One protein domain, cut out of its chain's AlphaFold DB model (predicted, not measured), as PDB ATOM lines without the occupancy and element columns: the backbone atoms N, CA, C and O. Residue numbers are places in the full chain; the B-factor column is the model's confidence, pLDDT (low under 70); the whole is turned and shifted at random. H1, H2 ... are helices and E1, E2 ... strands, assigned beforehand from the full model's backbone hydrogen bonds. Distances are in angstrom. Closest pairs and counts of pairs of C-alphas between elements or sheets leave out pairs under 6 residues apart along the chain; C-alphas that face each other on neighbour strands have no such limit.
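AT A GLANCE: This is residues 141 to 265 of the 451 residues of the protein "Phosphate ABC transporter, permease protein PstA" of Aeromonas sp. HMWF014 (UniProt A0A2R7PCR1). A small antiparallel sheet, in the order E2, E1, E3, E4, forms the head of a long helical hairpin, H1 and H2, which makes the length of the domain. Residues 154 to 165 of H1 pack on one face of the sheet, and E5, no strand of that sheet, packs on H1. The printed part has 125 residues, with two named helices and five named strands in the order E1, E2, H1, H2, E3, E4, E5. The class is mixed; the whole is extended, with a radius of gyration of the C-alphas of 22.8 A and spans of 71 by 24 by 21 A.

HOW THE PARTS SIT: E1, residues 141 to 145, and E3, residues 240 to 244, are antiparallel inner strands, with N 144 and O 240 2.8 A apart. E2, residues 148 to 150, forms a hairpin with E1, with N 150 and O 143 2.8 A apart. E4, residues 250 to 254, forms a hairpin with E3, with N 251 and O 243 2.8 A apart. H1, residues 154 to 199, is on the sheet in two layers, helix over one face, at a height of 8.1 A. H2, residues 205 to 237, touches H1 in a helical hairpin, opposite ways at a shallow tilt of 11 degrees; their closest C-alphas, of Ala 165 and Ala 236, are 4.6 A apart. E2, H1, H2 and E3 make a split strand-helix-strand unit, two same-way strands with E1 between them, its crossover right-handed. E5, residues 258 to 262, pairs with no named strand; its closest C-alpha to H1 is that of Val 258, 7.3 A from Leu 162's. In H2 every O i to N i+4 pair is within hydrogen-bond range, in H1 40 of 42.

IN THESE COORDINATES: E1 begins at C-alpha 141 (200.901, 194.061, 196.835). H1 is 64.0 A long, ending at C-alpha 199 (150.700, 231.126, 181.476), and H2 46.7 A. E5 ends at C-alpha 262 (200.979, 199.896, 183.728).

THE WHOLE: The farthest C-alphas, of Thr 152 and Asp 201, are 71.9 A apart. The printed part has no cut, the links are tight, and no printed residue is under 70 in pLDDT.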
ATOM      1  N   VAL A 141     200.664 195.132 195.855       95.62
ATOM      2  CA  VAL A 141     200.901 194.061 196.835       95.62
ATOM      3  C   VAL A 141     199.708 193.123 196.991       95.62
ATOM      4  O   VAL A 141     199.833 192.061 197.597       95.62
ATOM      5  N   GLY A 142     198.544 193.494 196.455       95.00
ATOM      6  CA  GLY A 142     197.375 192.631 196.488       95.00
ATOM      7  C   GLY A 142     196.229 193.110 195.611       95.00
ATOM      8  O   GLY A 142     196.088 194.301 195.328       95.00
ATOM      9  N   VAL A 143     195.396 192.156 195.210       96.06
ATOM     10  CA  VAL A 143     194.132 192.382 194.506       96.06
ATOM     11  C   VAL A 143     193.027 191.765 195.349       96.06
ATOM     12  O   VAL A 143     193.089 190.588 195.692       96.06
ATOM     13  N   LYS A 144     192.008 192.547 195.684       94.38
ATOM     14  CA  LYS A 144     190.795 192.059 196.325       94.38
ATOM     15  C   LYS A 144     189.773 191.738 195.247       94.38
ATOM     16  O   LYS A 144     189.293 192.645 194.570       94.38
ATOM     17  N   GLU A 145     189.420 190.467 195.121       92.62
ATOM     18  CA  GLU A 145     188.381 189.990 194.213       92.62
ATOM     19  C   GLU A 145     187.268 189.333 195.025       92.62
ATOM     20  O   GLU A 145     187.500 188.355 195.731       92.62
ATOM     21  N   ASP A 146     186.051 189.873 194.937       88.12
ATOM     22  CA  ASP A 146     184.878 189.306 195.622       88.12
ATOM     23  C   ASP A 146     185.050 189.110 197.143       88.12
ATOM     24  O   ASP A 146     184.599 188.132 197.728       88.12
ATOM     25  N   GLY A 147     185.767 190.025 197.800       84.00
ATOM     26  CA  GLY A 147     186.075 189.903 199.228       84.00
ATOM     27  C   GLY A 147     187.329 189.084 199.545       84.00
ATOM     28  O   GLY A 147     187.879 189.258 200.632       84.00
ATOM     29  N   ASN A 148     187.831 188.280 198.605       88.25
ATOM     30  CA  ASN A 148     189.039 187.480 198.776       88.25
ATOM     31  C   ASN A 148     190.288 188.286 198.413       88.25
ATOM     32  O   ASN A 148     190.375 188.868 197.332       88.25
ATOM     33  N   GLN A 149     191.274 188.297 199.309       90.12
ATOM     34  CA  GLN A 149     192.559 188.946 199.062       90.12
ATOM     35  C   GLN A 149     193.497 187.978 198.331       90.12
ATOM     36  O   GLN A 149     193.895 186.953 198.882       90.12
ATOM     37  N   LEU A 150     193.876 188.323 197.105       89.62
ATOM     38  CA  LEU A 150     194.879 187.624 196.311       89.62
ATOM     39  C   LEU A 150     196.225 188.339 196.463       89.62
ATOM     40  O   LEU A 150     196.315 189.552 196.261       89.62
ATOM     41  N   THR A 151     197.268 187.590 196.820       84.81
ATOM     42  CA  THR A 151     198.650 188.089 196.981       84.81
ATOM     43  C   THR A 151     199.640 187.443 196.008       84.81
ATOM     44  O   THR A 151     200.759 187.924 195.859       84.81
ATOM     45  N   THR A 152     199.229 186.383 195.309       83.12
ATOM     46  CA  THR A 152     199.996 185.689 194.265       83.12
ATOM     47  C   THR A 152     199.323 185.882 192.908       83.12
ATOM     48  O   THR A 152     198.118 186.113 192.849       83.12
ATOM     49  N   ASP A 153     200.090 185.803 191.815       82.38
ATOM     50  CA  ASP A 153     199.583 185.941 190.438       82.38
ATOM     51  C   ASP A 153     198.714 187.194 190.215       82.38
ATOM     52  O   ASP A 153     197.605 187.151 189.676       82.38
ATOM     53  N   LEU A 154     199.240 188.349 190.633       87.88
ATOM     54  CA  LEU A 154     198.500 189.614 190.644       87.88
ATOM     55  C   LEU A 154     198.136 190.124 189.241       87.88
ATOM     56  O   LEU A 154     197.070 190.705 189.073       87.88
ATOM     57  N   HIS A 155     198.975 189.903 188.221       87.56
ATOM     58  CA  HIS A 155     198.758 190.482 186.886       87.56
ATOM     59  C   HIS A 155     197.493 189.947 186.183       87.56
ATOM     60  O   HIS A 155     196.690 190.762 185.718       87.56
ATOM     61  N   PRO A 156     197.256 188.618 186.084       89.81
ATOM     62  CA  PRO A 156     196.019 188.099 185.497       89.81
ATOM     63  C   PRO A 156     194.779 188.459 186.319       89.81
ATOM     64  O   PRO A 156     193.750 188.818 185.742       89.81
ATOM     65  N   ALA A 157     194.885 188.402 187.652       90.81
ATOM     66  CA  ALA A 157     193.803 188.790 188.551       90.81
ATOM     67  C   ALA A 157     193.410 190.255 188.326       90.81
ATOM     68  O   ALA A 157     192.237 190.542 188.088       90.81
ATOM     69  N   LEU A 158     194.394 191.158 188.286       93.25
ATOM     70  CA  LEU A 158     194.190 192.583 188.059       93.25
ATOM     71  C   LEU A 158     193.490 192.865 186.729       93.25
ATOM     72  O   LEU A 158     192.502 193.591 186.697       93.25
ATOM     73  N   LYS A 159     193.969 192.266 185.630       92.31
ATOM     74  CA  LYS A 159     193.359 192.454 184.305       92.31
ATOM     75  C   LYS A 159     191.884 192.059 184.297       92.31
ATOM     76  O   LYS A 159     191.068 192.755 183.700       92.31
ATOM     77  N   ARG A 160     191.536 190.962 184.973       92.88
ATOM     78  CA  ARG A 160     190.158 190.470 185.071       92.88
ATOM     79  C   ARG A 160     189.271 191.399 185.901       92.88
ATOM     80  O   ARG A 160     188.193 191.758 185.428       92.88
ATOM     81  N   VAL A 161     189.711 191.808 187.096       94.31
ATOM     82  CA  VAL A 161     188.910 192.701 187.956       94.31
ATOM     83  C   VAL A 161     188.758 194.095 187.344       94.31
ATOM     84  O   VAL A 161     187.666 194.658 187.380       94.31
ATOM     85  N   LEU A 162     189.803 194.610 186.684       94.50
ATOM     86  CA  LEU A 162     189.770 195.896 185.988       94.50
ATOM     87  C   LEU A 162     188.820 195.859 184.786       94.50
ATOM     88  O   LEU A 162     187.964 196.729 184.652       94.50
ATOM     89  N   ALA A 163     188.907 194.826 183.940       94.75
ATOM     90  CA  ALA A 163     187.996 194.667 182.805       94.75
ATOM     91  C   ALA A 163     186.529 194.579 183.258       94.75
ATOM     92  O   ALA A 163     185.649 195.176 182.637       94.75
ATOM     93  N   ARG A 164     186.266 193.878 184.369       94.81
ATOM     94  CA  ARG A 164     184.925 193.773 184.952       94.81
ATOM     95  C   ARG A 164     184.426 195.116 185.481       94.81
ATOM     96  O   ARG A 164     183.297 195.495 185.179       94.81
ATOM     97  N   ALA A 165     185.247 195.830 186.250       95.50
ATOM     98  CA  ALA A 165     184.892 197.145 186.777       95.50
ATOM     99  C   ALA A 165     184.632 198.151 185.649       95.50
ATOM    100  O   ALA A 165     183.612 198.832 185.673       95.50
ATOM    101  N   ASN A 166     185.475 198.169 184.611       93.62
ATOM    102  CA  ASN A 166     185.282 199.008 183.429       93.62
ATOM    103  C   ASN A 166     183.968 198.688 182.700       93.62
ATOM    104  O   ASN A 166     183.236 199.606 182.337       93.62
ATOM    105  N   ALA A 167     183.626 197.406 182.534       95.94
ATOM    106  CA  ALA A 167     182.361 197.002 181.919       95.94
ATOM    107  C   ALA A 167     181.138 197.438 182.748       95.94
ATOM    108  O   ALA A 167     180.161 197.933 182.187       95.94
ATOM    109  N   LEU A 168     181.195 197.300 184.076       96.44
ATOM    110  CA  LEU A 168     180.125 197.736 184.982       96.44
ATOM    111  C   LEU A 168     179.983 199.263 185.008       96.44
ATOM    112  O   LEU A 168     178.868 199.776 184.946       96.44
ATOM    113  N   SER A 169     181.099 199.995 185.043       94.19
ATOM    114  CA  SER A 169     181.099 201.458 184.962       94.19
ATOM    115  C   SER A 169     180.571 201.955 183.614       94.19
ATOM    116  O   SER A 169     179.845 202.947 183.584       94.19
ATOM    117  N   ALA A 170     180.868 201.264 182.508       93.12
ATOM    118  CA  ALA A 170     180.293 201.575 181.199       93.12
ATOM    119  C   ALA A 170     178.766 201.394 181.198       93.12
ATOM    120  O   ALA A 170     178.051 202.321 180.836       93.12
ATOM    121  N   GLN A 171     178.258 200.266 181.710       96.44
ATOM    122  CA  GLN A 171     176.812 200.032 181.843       96.44
ATOM    123  C   GLN A 171     176.132 201.079 182.736       96.44
ATOM    124  O   GLN A 171     175.071 201.594 182.393       96.44
ATOM    125  N   ALA A 172     176.755 201.436 183.864       96.00
ATOM    126  CA  ALA A 172     176.252 202.479 184.752       96.00
ATOM    127  C   ALA A 172     176.183 203.845 184.045       96.00
ATOM    128  O   ALA A 172     175.197 204.572 184.185       96.00
ATOM    129  N   ASN A 173     177.208 204.186 183.258       93.81
ATOM    130  CA  ASN A 173     177.243 205.418 182.475       93.81
ATOM    131  C   ASN A 173     176.189 205.426 181.359       93.81
ATOM    132  O   ASN A 173     175.527 206.448 181.172       93.81
ATOM    133  N   ASP A 174     175.999 204.308 180.658       95.50
ATOM    134  CA  ASP A 174     174.985 204.161 179.608       95.50
ATOM    135  C   ASP A 174     173.568 204.279 180.176       95.50
ATOM    136  O   ASP A 174     172.730 204.984 179.614       95.50
ATOM    137  N   LEU A 175     173.308 203.674 181.337       96.06
ATOM    138  CA  LEU A 175     172.033 203.790 182.043       96.06
ATOM    139  C   LEU A 175     171.757 205.239 182.478       96.06
ATOM    140  O   LEU A 175     170.647 205.755 182.304       96.06
ATOM    141  N   GLN A 176     172.783 205.919 183.002       95.56
ATOM    142  CA  GLN A 176     172.696 207.304 183.462       95.56
ATOM    143  C   GLN A 176     172.478 208.292 182.304       95.56
ATOM    144  O   GLN A 176     171.593 209.146 182.387       95.56
ATOM    145  N   LYS A 177     173.272 208.197 181.227       93.94
ATOM    146  CA  LYS A 177     173.175 209.093 180.058       93.94
ATOM    147  C   LYS A 177     171.994 208.737 179.145       93.94
ATOM    148  O   LYS A 177     171.428 209.626 178.514       93.94
ATOM    149  N   GLY A 178     171.617 207.462 179.081       95.75
ATOM    150  CA  GLY A 178     170.544 206.928 178.247       95.75
ATOM    151  C   GLY A 178     169.177 207.013 178.919       95.75
ATOM    152  O   GLY A 178     168.472 208.012 178.788       95.75
ATOM    153  N   ASP A 179     168.759 205.944 179.598       95.44
ATOM    154  CA  ASP A 179     167.398 205.813 180.134       95.44
ATOM    155  C   ASP A 179     167.044 206.876 181.172       95.44
ATOM    156  O   ASP A 179     166.006 207.530 181.048       95.44
ATOM    157  N   ILE A 180     167.918 207.096 182.156       96.44
ATOM    158  CA  ILE A 180     167.698 208.111 183.191       96.44
ATOM    159  C   ILE A 180     167.688 209.512 182.564       96.44
ATOM    160  O   ILE A 180     166.802 210.317 182.851       96.44
ATOM    161  N   GLY A 181     168.615 209.784 181.640       96.38
ATOM    162  CA  GLY A 181     168.646 211.025 180.865       96.38
ATOM    163  C   GLY A 181     167.341 211.288 180.103       96.38
ATOM    164  O   GLY A 181     166.812 212.401 180.148       96.38
ATOM    165  N   ARG A 182     166.768 210.260 179.459       97.31
ATOM    166  CA  ARG A 182     165.466 210.354 178.775       97.31
ATOM    167  C   ARG A 182     164.324 210.664 179.737       97.31
ATOM    168  O   ARG A 182     163.492 211.507 179.408       97.31
ATOM    169  N   ILE A 183     164.290 210.034 180.912       97.12
ATOM    170  CA  ILE A 183     163.262 210.323 181.920       97.12
ATOM    171  C   ILE A 183     163.382 211.763 182.415       97.12
ATOM    172  O   ILE A 183     162.383 212.475 182.436       97.12
ATOM    173  N   ASN A 184     164.591 212.227 182.736       96.88
ATOM    174  CA  ASN A 184     164.816 213.610 183.159       96.88
ATOM    175  C   ASN A 184     164.347 214.609 182.092       96.88
ATOM    176  O   ASN A 184     163.675 215.590 182.409       96.88
ATOM    177  N   TYR A 185     164.621 214.324 180.817       96.12
ATOM    178  CA  TYR A 185     164.117 215.124 179.704       96.12
ATOM    179  C   TYR A 185     162.581 215.138 179.626       96.12
ATOM    180  O   TYR A 185     161.975 216.180 179.371       96.12
ATOM    181  N   GLN A 186     161.929 213.996 179.852       97.44
ATOM    182  CA  GLN A 186     160.468 213.898 179.868       97.44
ATOM    183  C   GLN A 186     159.853 214.637 181.062       97.44
ATOM    184  O   GLN A 186     158.883 215.369 180.879       97.44
ATOM    185  N   LEU A 187     160.436 214.505 182.255       97.12
ATOM    186  CA  LEU A 187     160.023 215.240 183.450       97.12
ATOM    187  C   LEU A 187     160.109 216.752 183.223       97.12
ATOM    188  O   LEU A 187     159.163 217.476 183.536       97.12
ATOM    189  N   GLU A 188     161.196 217.217 182.604       95.31
ATOM    190  CA  GLU A 188     161.361 218.625 182.251       95.31
ATOM    191  C   GLU A 188     160.314 219.078 181.226       95.31
ATOM    192  O   GLU A 188     159.691 220.125 181.394       95.31
ATOM    193  N   ARG A 189     160.008 218.261 180.209       95.56
ATOM    194  CA  ARG A 189     158.907 218.553 179.276       95.56
ATOM    195  C   ARG A 189     157.551 218.667 179.972       95.56
ATOM    196  O   ARG A 189     156.774 219.548 179.611       95.56
ATOM    197  N   LEU A 190     157.255 217.811 180.952       96.75
ATOM    198  CA  LEU A 190     156.013 217.907 181.728       96.75
ATOM    199  C   LEU A 190     155.974 219.181 182.571       96.75
ATOM    200  O   LEU A 190     154.934 219.834 182.624       96.75
ATOM    201  N   ARG A 191     157.101 219.565 183.187       95.62
ATOM    202  CA  ARG A 191     157.236 220.834 183.919       95.62
ATOM    203  C   ARG A 191     156.941 222.030 183.009       95.62
ATOM    204  O   ARG A 191     156.173 222.911 183.386       95.62
ATOM    205  N   LEU A 192     157.508 222.038 181.803       95.00
ATOM    206  CA  LEU A 192     157.281 223.090 180.808       95.00
ATOM    207  C   LEU A 192     155.828 223.105 180.301       95.00
ATOM    208  O   LEU A 192     155.243 224.178 180.175       95.00
ATOM    209  N   LYS A 193     155.212 221.935 180.072       95.56
ATOM    210  CA  LYS A 193     153.791 221.809 179.686       95.56
ATOM    211  C   LYS A 193     152.861 222.372 180.766       95.56
ATOM    212  O   LYS A 193     151.942 223.116 180.432       95.56
ATOM    213  N   GLU A 194     153.119 222.061 182.038       95.56
ATOM    214  CA  GLU A 194     152.375 222.616 183.178       95.56
ATOM    215  C   GLU A 194     152.507 224.141 183.227       95.56
ATOM    216  O   GLU A 194     151.504 224.853 183.246       95.56
ATOM    217  N   ARG A 195     153.745 224.647 183.150       95.00
ATOM    218  CA  ARG A 195     154.020 226.086 183.200       95.00
ATOM    219  C   ARG A 195     153.382 226.845 182.040       95.00
ATOM    220  O   ARG A 195     152.868 227.941 182.232       95.00
ATOM    221  N   ARG A 196     153.384 226.274 180.837       94.88
ATOM    222  CA  ARG A 196     152.725 226.872 179.673       94.88
ATOM    223  C   ARG A 196     151.209 226.943 179.845       94.88
ATOM    224  O   ARG A 196     150.615 227.963 179.526       94.88
ATOM    225  N   ALA A 197     150.584 225.883 180.362       94.88
ATOM    226  CA  ALA A 197     149.148 225.884 180.633       94.88
ATOM    227  C   ALA A 197     148.762 226.914 181.707       94.88
ATOM    228  O   ALA A 197     147.694 227.510 181.614       94.88
ATOM    229  N   GLU A 198     149.633 227.141 182.695       94.38
ATOM    230  CA  GLU A 198     149.477 228.205 183.694       94.38
ATOM    231  C   GLU A 198     149.556 229.600 183.055       94.38
ATOM    232  O   GLU A 198     148.698 230.433 183.315       94.38
ATOM    233  N   LEU A 199     150.540 229.843 182.179       93.44
ATOM    234  CA  LEU A 199     150.700 231.126 181.476       93.44
ATOM    235  C   LEU A 199     149.555 231.438 180.499       93.44
ATOM    236  O   LEU A 199     149.244 232.604 180.281       93.44
ATOM    237  N   ASP A 200     148.949 230.406 179.913       94.56
ATOM    238  CA  ASP A 200     147.822 230.525 178.983       94.56
ATOM    239  C   ASP A 200     146.448 230.584 179.693       94.56
ATOM    240  O   ASP A 200     145.424 230.565 179.006       94.56
ATOM    241  N   ASP A 201     146.404 230.573 181.034       94.06
ATOM    242  CA  ASP A 201     145.178 230.448 181.845       94.06
ATOM    243  C   ASP A 201     144.328 229.198 181.501       94.06
ATOM    244  O   ASP A 201     143.100 229.186 181.600       94.06
ATOM    245  N   LYS A 202     144.984 228.108 181.077       94.75
ATOM    246  CA  LYS A 202     144.365 226.837 180.637       94.75
ATOM    247  C   LYS A 202     144.629 225.660 181.577       94.75
ATOM    248  O   LYS A 202     144.282 224.523 181.249       94.75
ATOM    249  N   LEU A 203     145.257 225.891 182.728       94.44
ATOM    250  CA  LEU A 203     145.548 224.838 183.698       94.44
ATOM    251  C   LEU A 203     144.278 224.437 184.464       94.44
ATOM    252  O   LEU A 203     143.926 225.040 185.474       94.44
ATOM    253  N   THR A 204     143.590 223.403 183.983       94.81
ATOM    254  CA  THR A 204     142.433 222.815 184.673       94.81
ATOM    255  C   THR A 204     142.868 221.794 185.724       94.81
ATOM    256  O   THR A 204     143.936 221.188 185.610       94.81
ATOM    257  N   ASP A 205     142.015 221.529 186.717       94.94
ATOM    258  CA  ASP A 205     142.267 220.476 187.715       94.94
ATOM    259  C   ASP A 205     142.437 219.094 187.070       94.94
ATOM    260  O   ASP A 205     143.263 218.292 187.509       94.94
ATOM    261  N   GLN A 206     141.707 218.835 185.979       95.12
ATOM    262  CA  GLN A 206     141.850 217.611 185.193       95.12
ATOM    263  C   GLN A 206     143.239 217.513 184.551       95.12
ATOM    264  O   GLN A 206     143.898 216.484 184.692       95.12
ATOM    265  N   LEU A 207     143.708 218.579 183.890       93.94
ATOM    266  CA  LEU A 207     145.038 218.608 183.278       93.94
ATOM    267  C   LEU A 207     146.138 218.484 184.339       93.94
ATOM    268  O   LEU A 207     147.123 217.779 184.139       93.94
ATOM    269  N   LYS A 208     145.959 219.126 185.496       95.19
ATOM    270  CA  LYS A 208     146.883 219.012 186.628       95.19
ATOM    271  C   LYS A 208     146.969 217.573 187.147       95.19
ATOM    272  O   LYS A 208     148.069 217.086 187.402       95.19
ATOM    273  N   ALA A 209     145.835 216.882 187.271       96.12
ATOM    274  CA  ALA A 209     145.794 215.480 187.679       96.12
ATOM    275  C   ALA A 209     146.443 214.546 186.639       96.12
ATOM    276  O   ALA A 209     147.189 213.644 187.016       96.12
ATOM    277  N   GLU A 210     146.219 214.791 185.343       96.19
ATOM    278  CA  GLU A 210     146.857 214.058 184.239       96.19
ATOM    279  C   GLU A 210     148.387 214.202 184.283       96.19
ATOM    280  O   GLU A 210     149.105 213.203 184.351       96.19
ATOM    281  N   LEU A 211     148.894 215.440 184.353       96.56
ATOM    282  CA  LEU A 211     150.332 215.719 184.430       96.56
ATOM    283  C   LEU A 211     150.974 215.127 185.689       96.56
ATOM    284  O   LEU A 211     152.101 214.631 185.631       96.56
ATOM    285  N   ALA A 212     150.270 215.160 186.823       96.69
ATOM    286  CA  ALA A 212     150.730 214.536 188.058       96.69
ATOM    287  C   ALA A 212     150.815 213.007 187.927       96.69
ATOM    288  O   ALA A 212     151.791 212.414 188.384       96.69
ATOM    289  N   SER A 213     149.840 212.375 187.265       97.31
ATOM    290  CA  SER A 213     149.849 210.933 187.003       97.31
ATOM    291  C   SER A 213     151.000 210.526 186.078       97.31
ATOM    292  O   SER A 213     151.723 209.581 186.395       97.31
ATOM    293  N   GLU A 214     151.235 211.265 184.988       97.31
ATOM    294  CA  GLU A 214     152.376 211.027 184.090       97.31
ATOM    295  C   GLU A 214     153.721 211.207 184.813       97.31
ATOM    296  O   GLU A 214     154.623 210.376 184.683       97.31
ATOM    297  N   ARG A 215     153.849 212.269 185.619       97.94
ATOM    298  CA  ARG A 215     155.045 212.534 186.431       97.94
ATOM    299  C   ARG A 215     155.300 211.407 187.425       97.94
ATOM    300  O   ARG A 215     156.445 210.990 187.576       97.94
ATOM    301  N   GLN A 216     154.254 210.898 188.073       97.75
ATOM    302  CA  GLN A 216     154.375 209.781 189.003       97.75
ATOM    303  C   GLN A 216     154.874 208.519 188.291       97.75
ATOM    304  O   GLN A 216     155.840 207.919 188.749       97.75
ATOM    305  N   ALA A 217     154.307 208.175 187.130       97.44
ATOM    306  CA  ALA A 217     154.752 207.017 186.354       97.44
ATOM    307  C   ALA A 217     156.232 207.119 185.929       97.44
ATOM    308  O   ALA A 217     156.969 206.129 185.966       97.44
ATOM    309  N   LEU A 218     156.691 208.319 185.551       97.88
ATOM    310  CA  LEU A 218     158.101 208.575 185.244       97.88
ATOM    311  C   LEU A 218     158.998 208.461 186.480       97.88
ATOM    312  O   LEU A 218     160.066 207.857 186.390       97.88
ATOM    313  N   ASN A 219     158.566 208.991 187.626       97.69
ATOM    314  CA  ASN A 219     159.297 208.884 188.889       97.69
ATOM    315  C   ASN A 219     159.416 207.429 189.361       97.69
ATOM    316  O   ASN A 219     160.491 207.013 189.786       97.69
ATOM    317  N   ASP A 220     158.354 206.633 189.234       97.50
ATOM    318  CA  ASP A 220     158.372 205.212 189.591       97.50
ATOM    319  C   ASP A 220     159.382 204.449 188.717       97.50
ATOM    320  O   ASP A 220     160.185 203.655 189.215       97.50
ATOM    321  N   ARG A 221     159.419 204.744 187.409       96.88
ATOM    322  CA  ARG A 221     160.423 204.179 186.496       96.88
ATOM    323  C   ARG A 221     161.836 204.662 186.821       96.88
ATOM    324  O   ARG A 221     162.765 203.857 186.786       96.88
ATOM    325  N   TYR A 222     162.005 205.943 187.149       97.62
ATOM    326  CA  TYR A 222     163.286 206.502 187.579       97.62
ATOM    327  C   TYR A 222     163.824 205.749 188.799       97.62
ATOM    328  O   TYR A 222     164.969 205.317 188.777       97.62
ATOM    329  N   GLN A 223     162.993 205.503 189.816       97.25
ATOM    330  CA  GLN A 223     163.399 204.776 191.025       97.25
ATOM    331  C   GLN A 223     163.860 203.341 190.736       97.25
ATOM    332  O   GLN A 223     164.754 202.830 191.413       97.25
ATOM    333  N   LEU A 224     163.260 202.664 189.751       97.19
ATOM    334  CA  LEU A 224     163.707 201.333 189.328       97.19
ATOM    335  C   LEU A 224     165.103 201.388 188.696       97.19
ATOM    336  O   LEU A 224     165.981 200.624 189.097       97.19
ATOM    337  N   LEU A 225     165.322 202.320 187.765       97.31
ATOM    338  CA  LEU A 225     166.619 202.503 187.102       97.31
ATOM    339  C   LEU A 225     167.692 203.005 188.070       97.31
ATOM    340  O   LEU A 225     168.852 202.627 187.970       97.31
ATOM    341  N   GLU A 226     167.317 203.837 189.036       96.50
ATOM    342  CA  GLU A 226     168.215 204.326 190.074       96.50
ATOM    343  C   GLU A 226     168.715 203.173 190.961       96.50
ATOM    344  O   GLU A 226     169.912 203.080 191.236       96.50
ATOM    345  N   LYS A 227     167.839 202.234 191.343       97.56
ATOM    346  CA  LYS A 227     168.244 201.012 192.065       97.56
ATOM    347  C   LYS A 227     169.210 200.155 191.246       97.56
ATOM    348  O   LYS A 227     170.182 199.638 191.797       97.56
ATOM    349  N   GLU A 228     168.960 200.013 189.948       97.31
ATOM    350  CA  GLU A 228     169.857 199.304 189.032       97.31
ATOM    351  C   GLU A 228     171.218 200.006 188.920       97.31
ATOM    352  O   GLU A 228     172.256 199.363 189.080       97.31
ATOM    353  N   LEU A 229     171.228 201.333 188.770       97.31
ATOM    354  CA  LEU A 229     172.442 202.149 188.739       97.31
ATOM    355  C   LEU A 229     173.277 201.971 190.014       97.31
ATOM    356  O   LEU A 229     174.492 201.771 189.940       97.31
ATOM    357  N   PHE A 230     172.639 202.020 191.186       96.88
ATOM    358  CA  PHE A 230     173.319 201.790 192.460       96.88
ATOM    359  C   PHE A 230     173.863 200.363 192.582       96.88
ATOM    360  O   PHE A 230     174.972 200.180 193.082       96.88
ATOM    361  N   SER A 231     173.127 199.363 192.089       97.12
ATOM    362  CA  SER A 231     173.597 197.974 192.040       97.12
ATOM    363  C   SER A 231     174.852 197.835 191.176       97.12
ATOM    364  O   SER A 231     175.843 197.267 191.632       97.12
ATOM    365  N   LEU A 232     174.856 198.407 189.967       96.94
ATOM    366  CA  LEU A 232     176.011 198.381 189.063       96.94
ATOM    367  C   LEU A 232     177.242 199.047 189.690       96.94
ATOM    368  O   LEU A 232     178.331 198.477 189.666       96.94
ATOM    369  N   ARG A 233     177.064 200.221 190.312       95.31
ATOM    370  CA  ARG A 233     178.150 200.935 191.005       95.31
ATOM    371  C   ARG A 233     178.705 200.135 192.181       95.31
ATOM    372  O   ARG A 233     179.914 199.964 192.278       95.31
ATOM    373  N   SER A 234     177.833 199.564 193.009       94.88
ATOM    374  CA  SER A 234     178.239 198.699 194.124       94.88
ATOM    375  C   SER A 234     179.018 197.466 193.642       94.88
ATOM    376  O   SER A 234     180.040 197.095 194.216       94.88
ATOM    377  N   GLN A 235     178.600 196.861 192.525       94.81
ATOM    378  CA  GLN A 235     179.323 195.743 191.913       94.81
ATOM    379  C   GLN A 235     180.688 196.151 191.336       94.81
ATOM    380  O   GLN A 235     181.614 195.335 191.353       94.81
ATOM    381  N   ALA A 236     180.825 197.382 190.833       93.56
ATOM    382  CA  ALA A 236     182.099 197.931 190.366       93.56
ATOM    383  C   ALA A 236     183.049 198.261 191.532       93.56
ATOM    384  O   ALA A 236     184.257 198.061 191.414       93.56
ATOM    385  N   ASP A 237     182.503 198.694 192.673       93.44
ATOM    386  CA  ASP A 237     183.242 198.984 193.911       93.44
ATOM    387  C   ASP A 237     183.655 197.723 194.690       93.44
ATOM    388  O   ASP A 237     184.482 197.797 195.601       93.44
ATOM    389  N   ARG A 238     183.087 196.560 194.345       93.81
ATOM    390  CA  ARG A 238     183.327 195.278 195.029       93.81
ATOM    391  C   ARG A 238     184.802 194.871 195.060       93.81
ATOM    392  O   ARG A 238     185.264 194.334 196.071       93.81
ATOM    393  N   ASP A 239     185.501 195.079 193.950       95.19
ATOM    394  CA  ASP A 239     186.909 194.713 193.808       95.19
ATOM    395  C   ASP A 239     187.808 195.917 194.088       95.19
ATOM    396  O   ASP A 239     187.434 197.066 193.850       95.19
ATOM    397  N   ALA A 240     189.023 195.655 194.562       96.12
ATOM    398  CA  ALA A 240     189.985 196.696 194.900       96.12
ATOM    399  C   ALA A 240     191.424 196.244 194.639       96.12
ATOM    400  O   ALA A 240     191.708 195.052 194.540       96.12
ATOM    401  N   ILE A 241     192.347 197.199 194.572       96.56
ATOM    402  CA  ILE A 241     193.788 196.940 194.603       96.56
ATOM    403  C   ILE A 241     194.376 197.541 195.856       96.56
ATOM    404  O   ILE A 241     193.941 198.599 196.308       96.56
ATOM    405  N   THR A 242     195.397 196.876 196.376       96.62
ATOM    406  CA  THR A 242     196.233 197.393 197.448       96.62
ATOM    407  C   THR A 242     197.608 197.702 196.882       96.62
ATOM    408  O   THR A 242     198.298 196.817 196.367       96.62
ATOM    409  N   VAL A 243     198.005 198.966 196.984       96.88
ATOM    410  CA  VAL A 243     199.283 199.477 196.494       96.88
ATOM    411  C   VAL A 243     200.077 200.019 197.676       96.88
ATOM    412  O   VAL A 243     199.556 200.792 198.477       96.88
ATOM    413  N   LYS A 244     201.334 199.600 197.800       96.94
ATOM    414  CA  LYS A 244     202.290 200.174 198.741       96.94
ATOM    415  C   LYS A 244     202.900 201.428 198.123       96.94
ATOM    416  O   LYS A 244     203.534 201.338 197.071       96.94
ATOM    417  N   ASP A 245     202.694 202.574 198.759       95.06
ATOM    418  CA  ASP A 245     203.183 203.866 198.275       95.06
ATOM    419  C   ASP A 245     204.645 204.147 198.678       95.06
ATOM    420  O   ASP A 245     205.309 203.334 199.327       95.06
ATOM    421  N   MET A 246     205.156 205.329 198.308       93.62
ATOM    422  CA  MET A 246     206.518 205.765 198.651       93.62
ATOM    423  C   MET A 246     206.744 206.009 200.152       93.62
ATOM    424  O   MET A 246     207.882 205.995 200.603       93.62
ATOM    425  N   ARG A 247     205.680 206.209 200.939       93.31
ATOM    426  CA  ARG A 247     205.752 206.327 202.407       93.31
ATOM    427  C   ARG A 247     205.846 204.947 203.066       93.31
ATOM    428  O   ARG A 247     206.126 204.840 204.255       93.31
ATOM    429  N   GLY A 248     205.637 203.886 202.285       93.81
ATOM    430  CA  GLY A 248     205.572 202.510 202.749       93.81
ATOM    431  C   GLY A 248     204.196 202.116 203.282       93.81
ATOM    432  O   GLY A 248     204.064 201.006 203.802       93.81
ATOM    433  N   GLU A 249     203.187 202.978 203.138       95.31
ATOM    434  CA  GLU A 249     201.819 202.724 203.579       95.31
ATOM    435  C   GLU A 249     201.043 201.918 202.533       95.31
ATOM    436  O   GLU A 249     201.267 202.034 201.327       95.31
ATOM    437  N   LEU A 250     200.112 201.085 203.004       96.44
ATOM    438  CA  LEU A 250     199.235 200.299 202.144       96.44
ATOM    439  C   LEU A 250     197.958 201.078 201.846       96.44
ATOM    440  O   LEU A 250     197.113 201.264 202.720       96.44
ATOM    441  N   VAL A 251     197.791 201.473 200.591       95.62
ATOM    442  CA  VAL A 251     196.606 202.178 200.110       95.62
ATOM    443  C   VAL A 251     195.722 201.198 199.355       95.62
ATOM    444  O   VAL A 251     196.130 200.628 198.346       95.62
ATOM    445  N   THR A 252     194.499 200.994 199.845       95.38
ATOM    446  CA  THR A 252     193.490 200.193 199.143       95.38
ATOM    447  C   THR A 252     192.530 201.102 198.397       95.38
ATOM    448  O   THR A 252     191.959 202.020 198.983       95.38
ATOM    449  N   MET A 253     192.325 200.829 197.113       95.00
ATOM    450  CA  MET A 253     191.469 201.634 196.253       95.00
ATOM    451  C   MET A 253     190.542 200.760 195.396       95.00
ATOM    452  O   MET A 253     190.991 199.745 194.855       95.00
ATOM    453  N   PRO A 254     189.251 201.125 195.280       95.75
ATOM    454  CA  PRO A 254     188.277 200.349 194.521       95.75
ATOM    455  C   PRO A 254     188.585 200.389 193.022       95.75
ATOM    456  O   PRO A 254     189.050 201.406 192.499       95.75
ATOM    457  N   MET A 255     188.288 199.294 192.321       95.00
ATOM    458  CA  MET A 255     188.502 199.167 190.875       95.00
ATOM    459  C   MET A 255     187.689 200.157 190.052       95.00
ATOM    460  O   MET A 255     188.160 200.594 189.011       95.00
ATOM    461  N   SER A 256     186.537 200.605 190.545       94.38
ATOM    462  CA  SER A 256     185.755 201.685 189.928       94.38
ATOM    463  C   SER A 256     186.519 203.009 189.765       94.38
ATOM    464  O   SER A 256     186.142 203.837 188.935       94.38
ATOM    465  N   LYS A 257     187.582 203.230 190.553       94.12
ATOM    466  CA  LYS A 257     188.440 204.423 190.490       94.12
ATOM    467  C   LYS A 257     189.726 204.209 189.699       94.12
ATOM    468  O   LYS A 257     190.471 205.170 189.514       94.12
ATOM    469  N   VAL A 258     190.005 202.984 189.261       95.50
ATOM    470  CA  VAL A 258     191.198 202.636 188.485       95.50
ATOM    471  C   VAL A 258     190.827 202.600 187.014       95.50
ATOM    472  O   VAL A 258     189.896 201.908 186.622       95.50
ATOM    473  N   LEU A 259     191.556 203.356 186.201       92.31
ATOM    474  CA  LEU A 259     191.333 203.428 184.760       92.31
ATOM    475  C   LEU A 259     192.252 202.480 184.005       92.31
ATOM    476  O   LEU A 259     191.808 201.767 183.108       92.31
ATOM    477  N   ASP A 260     193.527 202.486 184.375       93.12
ATOM    478  CA  ASP A 260     194.549 201.644 183.776       93.12
ATOM    479  C   ASP A 260     195.671 201.390 184.784       93.12
ATOM    480  O   ASP A 260     195.861 202.154 185.735       93.12
ATOM    481  N   VAL A 261     196.411 200.304 184.588       95.00
ATOM    482  CA  VAL A 261     197.577 199.963 185.402       95.00
ATOM    483  C   VAL A 261     198.694 199.481 184.502       95.00
ATOM    484  O   VAL A 261     198.549 198.498 183.772       95.00
ATOM    485  N   VAL A 262     199.839 200.146 184.602       94.62
ATOM    486  CA  VAL A 262     200.979 199.896 183.728       94.62
ATOM    487  C   VAL A 262     202.280 199.775 184.507       94.62
ATOM    488  O   VAL A 262     202.455 200.394 185.551       94.62
ATOM    489  N   TRP A 263     203.222 199.011 183.949       95.88
ATOM    490  CA  TRP A 263     204.581 198.832 184.470       95.88
ATOM    491  C   TRP A 263     205.603 199.333 183.446       95.88
ATOM    492  O   TRP A 263     206.177 198.538 182.697       95.88
ATOM    493  N   PRO A 264     205.850 200.655 183.358       95.75
ATOM    494  CA  PRO A 264     206.701 201.238 182.317       95.75
ATOM    495  C   PRO A 264     208.134 200.693 182.287       95.75
ATOM    496  O   PRO A 264     208.797 200.749 181.244       95.75
ATOM    497  N   ASN A 265     208.622 200.187 183.422       96.56
ATOM    498  CA  ASN A 265     209.965 199.634 183.570       96.56
ATOM    499  C   ASN A 265     210.092 198.199 183.034       96.56
ATOM    500  O   ASN A 265     211.169 197.847 182.564       96.56
TER     501      ASN A 265